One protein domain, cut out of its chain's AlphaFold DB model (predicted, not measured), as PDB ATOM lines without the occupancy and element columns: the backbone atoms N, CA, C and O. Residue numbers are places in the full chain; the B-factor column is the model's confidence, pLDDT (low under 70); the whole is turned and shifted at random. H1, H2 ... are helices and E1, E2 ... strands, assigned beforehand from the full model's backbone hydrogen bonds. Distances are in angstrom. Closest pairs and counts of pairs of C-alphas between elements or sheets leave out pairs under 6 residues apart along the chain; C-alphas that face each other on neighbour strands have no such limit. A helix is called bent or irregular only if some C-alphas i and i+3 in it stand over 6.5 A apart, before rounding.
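This is residues 2 to 120 of the 120 residues of the protein "Thioredoxin domain-containing protein" of Prevotella enoeca (UniProt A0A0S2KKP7). A small body with one long arm: residues 2 to 44 stick out, with helix H1 at the far end and the short helix H2 farther along. In the body two parallel strands, E3 and E4, lie side by side and the helix H4 packs over one of their faces, running back between them along the chain; the small hairpin of E1 and E2, with the short H3 after it, lies on the other side of that strand pair, and H5 sits at one side of the body. The printed part has 119 residues, with five named helices and four named strands in the order H1, H2, E1, E2, H3, E3, H4, E4, H5, and its class is mixed, helices and strands. Its two sheets have two strands each, E1 and E2 antiparallel, E3 and E4 parallel. The whole is extended, with a radius of gyration of the C-alphas of 25.1 A and spans of 83 by 36 by 28 A, and the arm makes the length.

H1, residues 2 to 22, and H2, residues 31 to 37, are apart, joined by a short link. Residues 2 to 44 stand free, and a long link of 11 residues leads from H2 to E1, residues 49 to 51. E1 and E2, residues 57 to 59, form a hairpin, antiparallel at 150 degrees, with N 50 and O 58 at 2.9 A and N 58 and O 50 at 2.8 A. H3, residues 60 to 63, follows E2 directly; its closest C-alphas with E1 are those of Asn 49 and Ser 60, 6.4 A apart. E3, residues 67 to 73, and E4, residues 99 to 105, are parallel at 21 degrees, with N 69 and O 100 at 2.8 A and N 102 and O 69 at 2.9 A. Between them in the chain comes H4, residues 78 to 97: the three make a strand-helix-strand unit, two parallel neighbour strands with a helix between, and its crossover is right-handed. The closest C-alphas of H4 and E4 are those of Tyr 91 and Phe 101, 6.9 A apart; those of E3 and H4 are Trp 73 and Cys 80, 5.7 A. H4 has a kink of 41 degrees near residue 89. H5, residues 110 to 119, is apart from H4 and from E3. Every O i to N i+4 pair is within hydrogen-bond range in H5, but 16 of 17 in H1, 12 of 16 in H4 and 1 of 3 in H2, where 1 of 4 O i to N i+3 pairs is within range; H3 is too short for an i+4 pair.

H1 begins at C-alpha 2, (343.039, 262.458, 206.294), and is 31.4 A long. H2 is 11.4 A long and irregular, with C-alphas 34 and 37 at 7.4 A. E1, E2 and H3 are short. E3 begins at C-alpha 67, (272.038, 278.071, 233.031), and is 19.5 A long; E4 is 19.6 A long. H4 is 29.9 A long and irregular, with C-alphas 93 and 96 at 7.2 A. H5 is 14.7 A long and ends at C-alpha 119, (287.917, 296.952, 239.105).

The C-alphas of Thr 2 and Gln 62, the two farthest apart, are 83.5 A apart. Without residues 2 to 44, the body of 76 residues spans 33 by 27 by 21 A. The printed part has no cut and ends at residue 120, the chain's last. The link from H2 to E1 is the long one. The mean pLDDT of the printed part is 83.0; residues 2 to 6, 15 to 31 and 119 to 120 are under 70.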
ATOM      1  N   THR A   2     344.326 261.926 206.801       60.97
ATOM      2  CA  THR A   2     343.039 262.458 206.294       60.97
ATOM      3  C   THR A   2     341.809 261.702 206.818       60.97
ATOM      4  O   THR A   2     340.842 262.328 207.242       60.97
ATOM      5  N   HIS A   3     341.877 260.368 206.906       64.69
ATOM      6  CA  HIS A   3     340.776 259.531 207.413       64.69
ATOM      7  C   HIS A   3     340.421 259.790 208.886       64.69
ATOM      8  O   HIS A   3     339.248 259.782 209.233       64.69
ATOM      9  N   LEU A   4     341.410 260.101 209.733       69.44
ATOM     10  CA  LEU A   4     341.190 260.421 211.151       69.44
ATOM     11  C   LEU A   4     340.457 261.760 211.339       69.44
ATOM     12  O   LEU A   4     339.654 261.913 212.249       69.44
ATOM     13  N   ARG A   5     340.701 262.735 210.455       67.31
ATOM     14  CA  ARG A   5     339.991 264.024 210.474       67.31
ATOM     15  C   ARG A   5     338.557 263.885 209.962       67.31
ATOM     16  O   ARG A   5     337.667 264.532 210.503       67.31
ATOM     17  N   MET A   6     338.329 263.019 208.972       66.25
ATOM     18  CA  MET A   6     336.984 262.710 208.479       66.25
ATOM     19  C   MET A   6     336.139 261.972 209.521       66.25
ATOM     20  O   MET A   6     334.998 262.361 209.730       66.25
ATOM     21  N   THR A   7     336.686 260.975 210.225       73.44
ATOM     22  CA  THR A   7     335.924 260.256 211.263       73.44
ATOM     23  C   THR A   7     335.569 261.153 212.448       73.44
ATOM     24  O   THR A   7     334.441 261.095 212.930       73.44
ATOM     25  N   ILE A   8     336.478 262.039 212.870       74.75
ATOM     26  CA  ILE A   8     336.210 263.027 213.928       74.75
ATOM     27  C   ILE A   8     335.124 264.027 213.493       74.75
ATOM     28  O   ILE A   8     334.231 264.333 214.280       74.75
ATOM     29  N   ALA A   9     335.149 264.495 212.240       73.69
ATOM     30  CA  ALA A   9     334.128 265.401 211.712       73.69
ATOM     31  C   ALA A   9     332.744 264.733 211.607       73.69
ATOM     32  O   ALA A   9     331.738 265.346 211.964       73.69
ATOM     33  N   SER A  10     332.683 263.468 211.179       72.00
ATOM     34  CA  SER A  10     331.433 262.704 211.112       72.00
ATOM     35  C   SER A  10     330.841 262.433 212.498       72.00
ATOM     36  O   SER A  10     329.640 262.612 212.685       72.00
ATOM     37  N   LEU A  11     331.664 262.075 213.493       75.69
ATOM     38  CA  LEU A  11     331.209 261.899 214.880       75.69
ATOM     39  C   LEU A  11     330.724 263.212 215.509       75.69
ATOM     40  O   LEU A  11     329.704 263.219 216.193       75.69
ATOM     41  N   ALA A  12     331.412 264.327 215.248       74.00
ATOM     42  CA  ALA A  12     330.993 265.637 215.742       74.00
ATOM     43  C   ALA A  12     329.638 266.066 215.155       74.00
ATOM     44  O   ALA A  12     328.796 266.595 215.878       74.00
ATOM     45  N   MET A  13     329.397 265.785 213.869       70.31
ATOM     46  CA  MET A  13     328.128 266.109 213.212       70.31
ATOM     47  C   MET A  13     326.966 265.251 213.742       70.31
ATOM     48  O   MET A  13     325.872 265.770 213.940       70.31
ATOM     49  N   ILE A  14     327.215 263.971 214.046       74.38
ATOM     50  CA  ILE A  14     326.232 263.069 214.672       74.38
ATOM     51  C   ILE A  14     325.903 263.522 216.103       74.38
ATOM     52  O   ILE A  14     324.736 263.578 216.478       74.38
ATOM     53  N   CYS A  15     326.896 263.931 216.900       69.88
ATOM     54  CA  CYS A  15     326.635 264.505 218.226       69.88
ATOM     55  C   CYS A  15     325.817 265.806 218.157       69.88
ATOM     56  O   CYS A  15     324.966 266.042 219.014       69.88
ATOM     57  N   PHE A  16     326.044 266.641 217.139       69.00
ATOM     58  CA  PHE A  16     325.328 267.907 216.983       69.00
ATOM     59  C   PHE A  16     323.853 267.703 216.602       69.00
ATOM     60  O   PHE A  16     322.989 268.421 217.096       69.00
ATOM     61  N   THR A  17     323.537 266.692 215.785       62.00
ATOM     62  CA  THR A  17     322.143 266.367 215.439       62.00
ATOM     63  C   THR A  17     321.395 265.669 216.577       62.00
ATOM     64  O   THR A  17     320.209 265.935 216.759       62.00
ATOM     65  N   LEU A  18     322.064 264.850 217.400       62.41
ATOM     66  CA  LEU A  18     321.457 264.245 218.595       62.41
ATOM     67  C   LEU A  18     321.064 265.281 219.661       62.41
ATOM     68  O   LEU A  18     320.011 265.143 220.282       62.41
ATOM     69  N   SER A  19     321.864 266.335 219.848       60.97
ATOM     70  CA  SER A  19     321.551 267.388 220.825       60.97
ATOM     71  C   SER A  19     320.276 268.165 220.458       60.97
ATOM     72  O   SER A  19     319.462 268.471 221.328       60.97
ATOM     73  N   SER A  20     320.039 268.402 219.162       58.44
ATOM     74  CA  SER A  20     318.812 269.055 218.677       58.44
ATOM     75  C   SER A  20     317.557 268.192 218.840       58.44
ATOM     76  O   SER A  20     316.462 268.728 218.989       58.44
ATOM     77  N   ILE A  21     317.686 266.859 218.841       61.09
ATOM     78  CA  ILE A  21     316.547 265.951 219.052       61.09
ATOM     79  C   ILE A  21     316.102 265.970 220.524       61.09
ATOM     80  O   ILE A  21     314.909 265.857 220.799       61.09
ATOM     81  N   ALA A  22     317.019 266.186 221.474       56.56
ATOM     82  CA  ALA A  22     316.700 266.192 222.903       56.56
ATOM     83  C   ALA A  22     315.796 267.366 223.335       56.56
ATOM     84  O   ALA A  22     315.010 267.217 224.268       56.56
ATOM     85  N   GLN A  23     315.857 268.516 222.655       55.94
ATOM     86  CA  GLN A  23     315.067 269.701 223.028       55.94
ATOM     87  C   GLN A  23     313.618 269.670 222.514       55.94
ATOM     88  O   GLN A  23     312.787 270.434 222.993       55.94
ATOM     89  N   THR A  24     313.287 268.776 221.580       54.88
ATOM     90  CA  THR A  24     311.928 268.663 221.017       54.88
ATOM     91  C   THR A  24     311.005 267.785 221.878       54.88
ATOM     92  O   THR A  24     309.793 267.798 221.694       54.88
ATOM     93  N   ILE A  25     311.547 267.036 222.847       57.97
ATOM     94  CA  ILE A  25     310.787 266.057 223.649       57.97
ATOM     95  C   ILE A  25     310.205 266.682 224.937       57.97
ATOM     96  O   ILE A  25     309.342 266.089 225.571       57.97
ATOM     97  N   SER A  26     310.594 267.903 225.327       53.00
ATOM     98  CA  SER A  26     310.155 268.513 226.599       53.00
ATOM     99  C   SER A  26     308.778 269.197 226.560       53.00
ATOM    100  O   SER A  26     308.486 270.028 227.416       53.00
ATOM    101  N   GLY A  27     307.925 268.864 225.592       56.75
ATOM    102  CA  GLY A  27     306.499 269.200 225.623       56.75
ATOM    103  C   GLY A  27     305.726 268.169 226.439       56.75
ATOM    104  O   GLY A  27     304.832 267.517 225.907       56.75
ATOM    105  N   GLN A  28     306.116 267.945 227.693       55.44
ATOM    106  CA  GLN A  28     305.331 267.116 228.595       55.44
ATOM    107  C   GLN A  28     304.185 267.991 229.100       55.44
ATOM    108  O   GLN A  28     304.358 268.820 229.986       55.44
ATOM    109  N   ASP A  29     303.054 267.879 228.411       62.91
ATOM    110  CA  ASP A  29     301.768 268.442 228.797       62.91
ATOM    111  C   ASP A  29     301.403 267.902 230.193       62.91
ATOM    112  O   ASP A  29     300.932 266.773 230.350       62.91
ATOM    113  N   ASP A  30     301.695 268.697 231.224       66.38
ATOM    114  CA  ASP A  30     301.320 268.395 232.603       66.38
ATOM    115  C   ASP A  30     299.791 268.412 232.785       66.38
ATOM    116  O   ASP A  30     299.277 267.745 233.684       66.38
ATOM    117  N   ASP A  31     299.043 269.096 231.916       68.00
ATOM    118  CA  ASP A  31     297.583 269.168 231.973       68.00
ATOM    119  C   ASP A  31     296.956 267.800 231.659       68.00
ATOM    120  O   ASP A  31     295.999 267.395 232.322       68.00
ATOM    121  N   ALA A  32     297.553 267.008 230.761       70.31
ATOM    122  CA  ALA A  32     297.137 265.636 230.464       70.31
ATOM    123  C   ALA A  32     297.214 264.707 231.688       70.31
ATOM    124  O   ALA A  32     296.440 263.753 231.800       70.31
ATOM    125  N   LYS A  33     298.115 264.988 232.640       71.81
ATOM    126  CA  LYS A  33     298.212 264.238 233.900       71.81
ATOM    127  C   LYS A  33     297.017 264.522 234.813       71.81
ATOM    128  O   LYS A  33     296.502 263.593 235.435       71.81
ATOM    129  N   TYR A  34     296.576 265.779 234.889       71.56
ATOM    130  CA  TYR A  34     295.498 266.217 235.785       71.56
ATOM    131  C   TYR A  34     294.098 266.137 235.150       71.56
ATOM    132  O   TYR A  34     293.105 266.061 235.869       71.56
ATOM    133  N   ALA A  35     294.000 266.078 233.819       70.81
ATOM    134  CA  ALA A  35     292.745 265.965 233.070       70.81
ATOM    135  C   ALA A  35     292.176 264.531 232.991       70.81
ATOM    136  O   ALA A  35     291.231 264.267 232.246       70.81
ATOM    137  N   THR A  36     292.729 263.585 233.750       71.06
ATOM    138  CA  THR A  36     292.350 262.165 233.697       71.06
ATOM    139  C   THR A  36     290.939 261.882 234.230       71.06
ATOM    140  O   THR A  36     290.329 260.895 233.823       71.06
ATOM    141  N   GLU A  37     290.379 262.771 235.058       77.94
ATOM    142  CA  GLU A  37     289.043 262.624 235.662       77.94
ATOM    143  C   GLU A  37     288.158 263.875 235.496       77.94
ATOM    144  O   GLU A  37     287.459 264.303 236.414       77.94
ATOM    145  N   MET A  38     288.176 264.496 234.312       81.44
ATOM    146  CA  MET A  38     287.279 265.623 234.038       81.44
ATOM    147  C   MET A  38     285.804 265.195 234.018       81.44
ATOM    148  O   MET A  38     285.446 264.107 233.555       81.44
ATOM    149  N   LEU A  39     284.930 266.101 234.469       86.88
ATOM    150  CA  LEU A  39     283.483 265.933 234.352       86.88
ATOM    151  C   LEU A  39     283.102 265.749 232.881       86.88
ATOM    152  O   LEU A  39     283.470 266.549 232.018       86.88
ATOM    153  N   LYS A  40     282.345 264.689 232.595       89.50
ATOM    154  CA  LYS A  40     281.855 264.431 231.242       89.50
ATOM    155  C   LYS A  40     280.667 265.352 230.952       89.50
ATOM    156  O   LYS A  40     279.847 265.590 231.838       89.50
ATOM    157  N   PRO A  41     280.505 265.841 229.714       90.88
ATOM    158  CA  PRO A  41     279.273 266.511 229.331       90.88
ATOM    159  C   PRO A  41     278.054 265.646 229.666       90.88
ATOM    160  O   PRO A  41     278.103 264.420 229.561       90.88
ATOM    161  N   SER A  42     276.953 266.292 230.045       90.31
ATOM    162  CA  SER A  42     275.704 265.629 230.439       90.31
ATOM    163  C   SER A  42     275.731 264.866 231.774       90.31
ATOM    164  O   SER A  42     274.746 264.197 232.090       90.31
ATOM    165  N   THR A  43     276.794 264.975 232.581       91.31
ATOM    166  CA  THR A  43     276.752 264.547 233.990       91.31
ATOM    167  C   THR A  43     276.185 265.647 234.877       91.31
ATOM    168  O   THR A  43     276.345 266.833 234.585       91.31
ATOM    169  N   GLU A  44     275.549 265.266 235.986       90.44
ATOM    170  CA  GLU A  44     275.105 266.231 236.991       90.44
ATOM    171  C   GLU A  44     276.306 267.009 237.552       90.44
ATOM    172  O   GLU A  44     277.346 266.429 237.869       90.44
ATOM    173  N   ALA A  45     276.175 268.335 237.637       90.38
ATOM    174  CA  ALA A  45     277.219 269.181 238.200       90.38
ATOM    175  C   ALA A  45     277.364 268.892 239.708       90.38
ATOM    176  O   ALA A  45     276.355 268.914 240.418       90.38
ATOM    177  N   PRO A  46     278.587 268.660 240.222       90.69
ATOM    178  CA  PRO A  46     278.794 268.418 241.642       90.69
ATOM    179  C   PRO A  46     278.281 269.574 242.497       90.69
ATOM    180  O   PRO A  46     278.544 270.747 242.219       90.69
ATOM    181  N   ALA A  47     277.581 269.237 243.578       92.38
ATOM    182  CA  ALA A  47     277.188 270.228 244.562       92.38
ATOM    183  C   ALA A  47     278.427 270.742 245.308       92.38
ATOM    184  O   ALA A  47     279.207 269.969 245.860       92.38
ATOM    185  N   PHE A  48     278.571 272.060 245.369       92.31
ATOM    186  CA  PHE A  48     279.592 272.738 246.158       92.31
ATOM    187  C   PHE A  48     278.994 273.835 247.039       92.31
ATOM    188  O   PHE A  48     277.968 274.441 246.699       92.31
ATOM    189  N   ASN A  49     279.682 274.086 248.154       95.00
ATOM    190  CA  ASN A  49     279.394 275.142 249.116       95.00
ATOM    191  C   ASN A  49     280.685 275.915 249.393       95.00
ATOM    192  O   ASN A  49     281.716 275.308 249.673       95.00
ATOM    193  N   LEU A  50     280.627 277.240 249.314       93.00
ATOM    194  CA  LEU A  50     281.772 278.132 249.478       93.00
ATOM    195  C   LEU A  50     281.378 279.355 250.310       93.00
ATOM    196  O   LEU A  50     280.199 279.602 250.571       93.00
ATOM    197  N   LYS A  51     282.375 280.144 250.702       92.19
ATOM    198  CA  LYS A  51     282.166 281.480 251.263       92.19
ATOM    199  C   LYS A  51     282.332 282.522 250.163       92.19
ATOM    200  O   LYS A  51     283.249 282.432 249.351       92.19
ATOM    201  N   THR A  52     281.450 283.515 250.131       91.62
ATOM    202  CA  THR A  52     281.648 284.695 249.285       91.62
ATOM    203  C   THR A  52     282.757 285.578 249.852       91.62
ATOM    204  O   THR A  52     283.145 285.440 251.011       91.62
ATOM    205  N   ILE A  53     283.222 286.544 249.056       89.19
ATOM    206  CA  ILE A  53     284.214 287.545 249.488       89.19
ATOM    207  C   ILE A  53     283.724 288.313 250.732       89.19
ATOM    208  O   ILE A  53     284.520 288.663 251.592       89.19
ATOM    209  N   ASP A  54     282.408 288.519 250.870       89.44
ATOM    210  CA  ASP A  54     281.806 289.183 252.034       89.44
ATOM    211  C   ASP A  54     281.504 288.201 253.199       89.44
ATOM    212  O   ASP A  54     280.753 288.534 254.115       89.44
ATOM    213  N   GLY A  55     282.022 286.966 253.154       90.69
ATOM    214  CA  GLY A  55     281.886 285.948 254.206       90.69
ATOM    215  C   GLY A  55     280.536 285.221 254.266       90.69
ATOM    216  O   GLY A  55     280.310 284.415 255.172       90.69
ATOM    217  N   LYS A  56     279.630 285.475 253.314       92.94
ATOM    218  CA  LYS A  56     278.304 284.835 253.273       92.94
ATOM    219  C   LYS A  56     278.403 283.411 252.742       92.94
ATOM    220  O   LYS A  56     279.258 283.116 251.910       92.94
ATOM    221  N   ASP A  57     277.495 282.549 253.184       94.88
ATOM    222  CA  ASP A  57     277.363 281.213 252.608       94.88
ATOM    223  C   ASP A  57     276.870 281.286 251.164       94.88
ATOM    224  O   ASP A  57     275.913 281.993 250.842       94.88
ATOM    225  N   PHE A  58     277.535 280.530 250.300       94.44
ATOM    226  CA  PHE A  58     277.179 280.341 248.906       94.44
ATOM    227  C   PHE A  58     276.994 278.853 248.652       94.44
ATOM    228  O   PHE A  58     277.903 278.061 248.899       94.44
ATOM    229  N   ARG A  59     275.829 278.472 248.132       95.50
ATOM    230  CA  ARG A  59     275.510 277.085 247.795       95.50
ATOM    231  C   ARG A  59     275.132 276.998 246.326       95.50
ATOM    232  O   ARG A  59     274.372 277.821 245.826       95.50
ATOM    233  N   SER A  60     275.670 276.010 245.627       93.56
ATOM    234  CA  SER A  60     275.407 275.785 244.195       93.56
ATOM    235  C   SER A  60     273.953 275.401 243.880       93.56
ATOM    236  O   SER A  60     273.447 275.714 242.802       93.56
ATOM    237  N   ASP A  61     273.244 274.792 244.834       92.38
ATOM    238  CA  ASP A  61     271.839 274.388 244.702       92.38
ATOM    239  C   ASP A  61     270.878 275.561 244.445       92.38
ATOM    240  O   ASP A  61     269.828 275.367 243.829       92.38
ATOM    241  N   GLN A  62     271.257 276.787 244.812       91.62
ATOM    242  CA  GLN A  62     270.473 277.992 244.536       91.62
ATOM    243  C   GLN A  62     270.335 278.309 243.036       91.62
ATOM    244  O   GLN A  62     269.544 279.175 242.667       91.62
ATOM    245  N   PHE A  63     271.107 277.652 242.159       90.44
ATOM    246  CA  PHE A  63     271.022 277.817 240.703       90.44
ATOM    247  C   PHE A  63     270.364 276.645 239.975       90.44
ATOM    248  O   PHE A  63     270.427 276.589 238.746       90.44
ATOM    249  N   LYS A  64     269.701 275.730 240.692       87.12
ATOM    250  CA  LYS A  64     268.898 274.690 240.041       87.12
ATOM    251  C   LYS A  64     267.923 275.317 239.039       87.12
ATOM    252  O   LYS A  64     267.337 276.367 239.298       87.12
ATOM    253  N   HIS A  65     267.778 274.664 237.887       89.12
ATOM    254  CA  HIS A  65     266.936 275.109 236.769       89.12
ATOM    255  C   HIS A  65     267.375 276.419 236.089       89.12
ATOM    256  O   HIS A  65     266.595 277.007 235.342       89.12
ATOM    257  N   ARG A  66     268.617 276.873 236.301       90.19
ATOM    258  CA  ARG A  66     269.226 277.978 235.548       90.19
ATOM    259  C   ARG A  66     270.448 277.502 234.778       90.19
ATOM    260  O   ARG A  66     271.151 276.593 235.211       90.19
ATOM    261  N   TYR A  67     270.728 278.167 233.664       94.69
ATOM    262  CA  TYR A  67     272.038 278.071 233.031       94.69
ATOM    263  C   TYR A  67     273.052 278.831 233.884       94.69
ATOM    264  O   TYR A  67     272.785 279.963 234.294       94.69
ATOM    265  N   VAL A  68     274.199 278.212 234.153       95.38
ATOM    266  CA  VAL A  68     275.259 278.793 234.980       95.38
ATOM    267  C   VAL A  68     276.589 278.651 234.263       95.38
ATOM    268  O   VAL A  68     276.971 277.547 233.882       95.38
ATOM    269  N   VAL A  69     277.298 279.763 234.114       95.75
ATOM    270  CA  VAL A  69     278.708 279.790 233.730       95.75
ATOM    271  C   VAL A  69     279.531 279.889 235.010       95.75
ATOM    272  O   VAL A  69     279.325 280.809 235.805       95.75
ATOM    273  N   ILE A  70     280.440 278.936 235.213       94.62
ATOM    274  CA  ILE A  70     281.380 278.929 236.336       94.62
ATOM    275  C   ILE A  70     282.772 279.236 235.784       94.62
ATOM    276  O   ILE A  70     283.279 278.493 234.950       94.62
ATOM    277  N   ASP A  71     283.359 280.332 236.250       95.00
ATOM    278  CA  ASP A  71     284.694 280.806 235.880       95.00
ATOM    279  C   ASP A  71     285.661 280.551 237.044       95.00
ATOM    280  O   ASP A  71     285.502 281.129 238.123       95.00
ATOM    281  N   PHE A  72     286.631 279.661 236.843       93.81
ATOM    282  CA  PHE A  72     287.669 279.340 237.821       93.81
ATOM    283  C   PHE A  72     288.923 280.161 237.523       93.81
ATOM    284  O   PHE A  72     289.543 279.985 236.477       93.81
ATOM    285  N   TRP A  73     289.325 281.043 238.440       94.25
ATOM    286  CA  TRP A  73     290.385 282.017 238.169       94.25
ATOM    287  C   TRP A  73     291.259 282.310 239.393       94.25
ATOM    288  O   TRP A  73     290.980 281.885 240.512       94.25
ATOM    289  N   ALA A  74     292.336 283.064 239.186       92.88
ATOM    290  CA  ALA A  74     293.143 283.615 240.269       92.88
ATOM    291  C   ALA A  74     293.738 284.966 239.865       92.88
ATOM    292  O   ALA A  74     294.048 285.191 238.693       92.88
ATOM    293  N   SER A  75     293.941 285.868 240.824       89.94
ATOM    294  CA  SER A  75     294.494 287.207 240.569       89.94
ATOM    295  C   SER A  75     295.919 287.186 239.999       89.94
ATOM    296  O   SER A  75     296.313 288.071 239.230       89.94
ATOM    297  N   TRP A  76     296.679 286.153 240.354       89.44
ATOM    298  CA  TRP A  76     298.047 285.905 239.916       89.44
ATOM    299  C   TRP A  76     298.127 285.066 238.632       89.44
ATOM    300  O   TRP A  76     299.210 284.941 238.066       89.44
ATOM    301  N   CYS A  77     297.005 284.534 238.135       92.19
ATOM    302  CA  CYS A  77     296.957 283.740 236.910       92.19
ATOM    303  C   CYS A  77     297.001 284.660 235.669       92.19
ATOM    304  O   CYS A  77     296.057 285.421 235.423       92.19
ATOM    305  N   PRO A  78     298.082 284.635 234.866       91.56
ATOM    306  CA  PRO A  78     298.244 285.551 233.740       91.56
ATOM    307  C   PRO A  78     297.202 285.324 232.645       91.56
ATOM    308  O   PRO A  78     296.656 286.304 232.139       91.56
ATOM    309  N   ASP A  79     296.895 284.073 232.311       92.81
ATOM    310  CA  ASP A  79     295.943 283.760 231.242       92.81
ATOM    311  C   ASP A  79     294.503 284.052 231.666       92.81
ATOM    312  O   ASP A  79     293.763 284.673 230.907       92.81
ATOM    313  N   CYS A  80     294.155 283.798 232.929       93.50
ATOM    314  CA  CYS A  80     292.867 284.194 233.497       93.50
ATOM    315  C   CYS A  80     292.635 285.715 233.395       93.50
ATOM    316  O   CYS A  80     291.537 286.176 233.087       93.50
ATOM    317  N   ARG A  81     293.676 286.535 233.615       91.19
ATOM    318  CA  ARG A  81     293.570 287.998 233.451       91.19
ATOM    319  C   ARG A  81     293.397 288.421 231.996       91.19
ATOM    320  O   ARG A  81     292.699 289.403 231.751       91.19
ATOM    321  N   LYS A  82     294.034 287.718 231.053       93.81
ATOM    322  CA  LYS A  82     293.851 287.971 229.616       93.81
ATOM    323  C   LYS A  82     292.441 287.603 229.160       93.81
ATOM    324  O   LYS A  82     291.922 288.284 228.285       93.81
ATOM    325  N   ASP A  83     291.840 286.573 229.753       94.25
ATOM    326  CA  ASP A  83     290.509 286.081 229.378       94.25
ATOM    327  C   ASP A  83     289.352 286.805 230.091       94.25
ATOM    328  O   ASP A  83     288.227 286.848 229.597       94.25
ATOM    329  N   ALA A  84     289.623 287.482 231.212       93.69
ATOM    330  CA  ALA A  84     288.616 288.242 231.957       93.69
ATOM    331  C   ALA A  84     287.736 289.194 231.103       93.69
ATOM    332  O   ALA A  84     286.532 289.256 231.375       93.69
ATOM    333  N   PRO A  85     288.246 289.919 230.082       94.31
ATOM    334  CA  PRO A  85     287.411 290.726 229.190       94.31
ATOM    335  C   PRO A  85     286.372 289.908 228.407       94.31
ATOM    336  O   PRO A  85     285.248 290.377 228.230       94.31
ATOM    337  N   ASN A  86     286.707 288.682 227.994       95.75
ATOM    338  CA  ASN A  86     285.787 287.794 227.279       95.75
ATOM    339  C   ASN A  86     284.652 287.335 228.202       95.75
ATOM    340  O   ASN A  86     283.484 287.360 227.817       95.75
ATOM    341  N   VAL A  87     284.969 287.017 229.461       95.38
ATOM    342  CA  VAL A  87     283.958 286.681 230.478       95.38
ATOM    343  C   VAL A  87     283.007 287.861 230.723       95.38
ATOM    344  O   VAL A  87     281.793 287.671 230.808       95.38
ATOM    345  N   VAL A  88     283.526 289.095 230.783       94.81
ATOM    346  CA  VAL A  88     282.699 290.312 230.905       94.81
ATOM    347  C   VAL A  88     281.804 290.502 229.678       94.81
ATOM    348  O   VAL A  88     280.627 290.841 229.821       94.81
ATOM    349  N   GLN A  89     282.321 290.251 228.475       96.06
ATOM    350  CA  GLN A  89     281.530 290.304 227.247       96.06
ATOM    351  C   GLN A  89     280.384 289.282 227.268       96.06
ATOM    352  O   GLN A  89     279.233 289.655 227.035       96.06
ATOM    353  N   MET A  90     280.671 288.025 227.626       96.56
ATOM    354  CA  MET A  90     279.652 286.983 227.779       96.56
ATOM    355  C   MET A  90     278.607 287.368 228.828       96.56
ATOM    356  O   MET A  90     277.408 287.215 228.591       96.56
ATOM    357  N   TYR A  91     279.033 287.904 229.974       96.56
ATOM    358  CA  TYR A  91     278.103 288.391 230.985       96.56
ATOM    359  C   TYR A  91     277.152 289.421 230.379       96.56
ATOM    360  O   TYR A  91     275.938 289.226 230.431       96.56
ATOM    361  N   ASN A  92     277.678 290.468 229.740       96.38
ATOM    362  CA  ASN A  92     276.882 291.550 229.159       96.38
ATOM    363  C   ASN A  92     275.840 291.056 228.145       96.38
ATOM    364  O   ASN A  92     274.727 291.586 228.119       96.38
ATOM    365  N   GLU A  93     276.165 290.020 227.373       96.62
ATOM    366  CA  GLU A  93     275.264 289.427 226.387       96.62
ATOM    367  C   GLU A  93     274.199 288.505 227.010       96.62
ATOM    368  O   GLU A  93     273.023 288.555 226.633       96.62
ATOM    369  N   PHE A  94     274.583 287.661 227.971       97.50
ATOM    370  CA  PHE A  94     273.748 286.535 228.403       97.50
ATOM    371  C   PHE A  94     273.052 286.723 229.756       97.50
ATOM    372  O   PHE A  94     272.028 286.075 229.992       97.50
ATOM    373  N   HIS A  95     273.512 287.625 230.632       95.19
ATOM    374  CA  HIS A  95     272.926 287.774 231.974       95.19
ATOM    375  C   HIS A  95     271.434 288.146 231.934       95.19
ATOM    376  O   HIS A  95     270.622 287.584 232.670       95.19
ATOM    377  N   LYS A  96     271.034 289.029 231.006       95.25
ATOM    378  CA  LYS A  96     269.624 289.430 230.818       95.25
ATOM    379  C   LYS A  96     268.752 288.326 230.223       95.25
ATOM    380  O   LYS A  96     267.532 288.426 230.268       95.25
ATOM    381  N   ARG A  97     269.368 287.277 229.675       95.12
ATOM    382  CA  ARG A  97     268.696 286.105 229.095       95.12
ATOM    383  C   ARG A  97     268.531 284.971 230.114       95.12
ATOM    384  O   ARG A  97     268.134 283.875 229.740       95.12
ATOM    385  N   GLY A  98     268.834 285.229 231.390       92.81
ATOM    386  CA  GLY A  98     268.661 284.270 232.481       92.81
ATOM    387  C   GLY A  98     269.874 283.377 232.753       92.81
ATOM    388  O   GLY A  98     269.751 282.427 233.526       92.81
ATOM    389  N   VAL A  99     271.036 283.666 232.155       96.75
ATOM    390  CA  VAL A  99     272.289 282.957 232.458       96.75
ATOM    391  C   VAL A  99     272.940 283.570 233.697       96.75
ATOM    392  O   VAL A  99     273.204 284.770 233.744       96.75
ATOM    393  N   ALA A 100     273.208 282.746 234.707       95.00
ATOM    394  CA  ALA A 100     273.957 283.145 235.891       95.00
ATOM    395  C   ALA A 100     275.466 283.007 235.650       95.00
ATOM    396  O   ALA A 100     275.909 282.080 234.977       95.00
ATOM    397  N   PHE A 101     276.255 283.899 236.243       95.25
ATOM    398  CA  PHE A 101     277.716 283.866 236.182       95.25
ATOM    399  C   PHE A 101     278.277 283.786 237.600       95.25
ATOM    400  O   PHE A 101     277.887 284.568 238.471       95.25
ATOM    401  N   VAL A 102     279.173 282.830 237.835       94.56
ATOM    402  CA  VAL A 102     279.785 282.562 239.139       94.56
ATOM    403  C   VAL A 102     281.296 282.487 238.965       94.56
ATOM    404  O   VAL A 102     281.794 281.590 238.298       94.56
ATOM    405  N   GLY A 103     282.026 283.416 239.581       94.38
ATOM    406  CA  GLY A 103     283.486 283.363 239.643       94.38
ATOM    407  C   GLY A 103     283.956 282.655 240.912       94.38
ATOM    408  O   GLY A 103     283.599 283.080 242.011       94.38
ATOM    409  N   VAL A 104     284.778 281.618 240.770       94.06
ATOM    410  CA  VAL A 104     285.431 280.892 241.866       94.06
ATOM    411  C   VAL A 104     286.920 281.211 241.821       94.06
ATOM    412  O   VAL A 104     287.589 280.904 240.837       94.06
ATOM    413  N   SER A 105     287.433 281.853 242.873       93.25
ATOM    414  CA  SER A 105     288.848 282.222 242.940       93.25
ATOM    415  C   SER A 105     289.673 281.229 243.764       93.25
ATOM    416  O   SER A 105     289.209 280.749 244.798       93.25
ATOM    417  N   PHE A 106     290.908 280.979 243.324       92.44
ATOM    418  CA  PHE A 106     291.955 280.278 244.080       92.44
ATOM    419  C   PHE A 106     292.796 281.203 244.978       92.44
ATOM    420  O   PHE A 106     293.716 280.742 245.655       92.44
ATOM    421  N   ASP A 107     292.528 282.509 244.981       90.12
ATOM    422  CA  ASP A 107     293.219 283.452 245.859       90.12
ATOM    423  C   ASP A 107     292.887 283.171 247.334       90.12
ATOM    424  O   ASP A 107     291.728 283.004 247.712       90.12
ATOM    425  N   THR A 108     293.913 283.170 248.184       85.00
ATOM    426  CA  THR A 108     293.772 282.987 249.638       85.00
ATOM    427  C   THR A 108     293.619 284.309 250.392       85.00
ATOM    428  O   THR A 108     293.146 284.320 251.528       85.00
ATOM    429  N   ASP A 109     293.992 285.430 249.768       85.50
ATOM    430  CA  ASP A 109     293.900 286.766 250.353       85.50
ATOM    431  C   ASP A 109     292.598 287.483 249.959       85.50
ATOM    432  O   ASP A 109     292.367 287.844 248.801       85.50
ATOM    433  N   LEU A 110     291.761 287.759 250.961       80.00
ATOM    434  CA  LEU A 110     290.495 288.471 250.788       80.00
ATOM    435  C   LEU A 110     290.684 289.934 250.364       80.00
ATOM    436  O   LEU A 110     289.810 290.490 249.691       80.00
ATOM    437  N   LEU A 111     291.804 290.574 250.720       76.44
ATOM    438  CA  LEU A 111     292.059 291.965 250.341       76.44
ATOM    439  C   LEU A 111     292.249 292.086 248.824       76.44
ATOM    440  O   LEU A 111     291.645 292.951 248.180       76.44
ATOM    441  N   THR A 112     293.022 291.167 248.247       76.81
ATOM    442  CA  THR A 112     293.202 291.041 246.800       76.81
ATOM    443  C   THR A 112     291.859 290.846 246.092       76.81
ATOM    444  O   THR A 112     291.576 291.526 245.102       76.81
ATOM    445  N   LEU A 113     290.968 290.013 246.637       77.62
ATOM    446  CA  LEU A 113     289.635 289.789 246.069       77.62
ATOM    447  C   LEU A 113     288.728 291.026 246.134       77.62
ATOM    448  O   LEU A 113     288.056 291.353 245.151       77.62
ATOM    449  N   HIS A 114     288.730 291.760 247.250       78.12
ATOM    450  CA  HIS A 114     287.975 293.010 247.367       78.12
ATOM    451  C   HIS A 114     288.416 294.056 246.341       78.12
ATOM    452  O   HIS A 114     287.575 294.767 245.783       78.12
ATOM    453  N   PHE A 115     289.718 294.144 246.076       74.38
ATOM    454  CA  PHE A 115     290.264 295.057 245.079       74.38
ATOM    455  C   PHE A 115     289.866 294.658 243.654       74.38
ATOM    456  O   PHE A 115     289.450 295.517 242.875       74.38
ATOM    457  N   GLN A 116     289.920 293.364 243.326       77.62
ATOM    458  CA  GLN A 116     289.511 292.871 242.007       77.62
ATOM    459  C   GLN A 116     288.013 293.072 241.750       77.62
ATOM    460  O   GLN A 116     287.639 293.471 240.649       77.62
ATOM    461  N   ARG A 117     287.152 292.903 242.766       78.19
ATOM    462  CA  ARG A 117     285.708 293.163 242.625       78.19
ATOM    463  C   ARG A 117     285.390 294.617 242.274       78.19
ATOM    464  O   ARG A 117     284.397 294.859 241.611       78.19
ATOM    465  N   ARG A 118     286.195 295.584 242.727       73.19
ATOM    466  CA  ARG A 118     285.975 297.015 242.434       73.19
ATOM    467  C   ARG A 118     286.474 297.449 241.054       73.19
ATOM    468  O   ARG A 118     286.159 298.556 240.634       73.19
ATOM    469  N   LYS A 119     287.314 296.640 240.408       65.44
ATOM    470  CA  LYS A 119     287.917 296.952 239.105       65.44
ATOM    471  C   LYS A 119     287.140 296.393 237.914       65.44
ATOM    472  O   LYS A 119     287.379 296.859 236.803       65.44
ATOM    473  N   LYS A 120     286.292 295.392 238.141       58.22
ATOM    474  CA  LYS A 120     285.331 294.870 237.164       58.22
ATOM    475  C   LYS A 120     284.024 295.643 237.282       58.22
ATOM    476  O   LYS A 120     283.406 295.871 236.224       58.22
TER     477      LYS A 120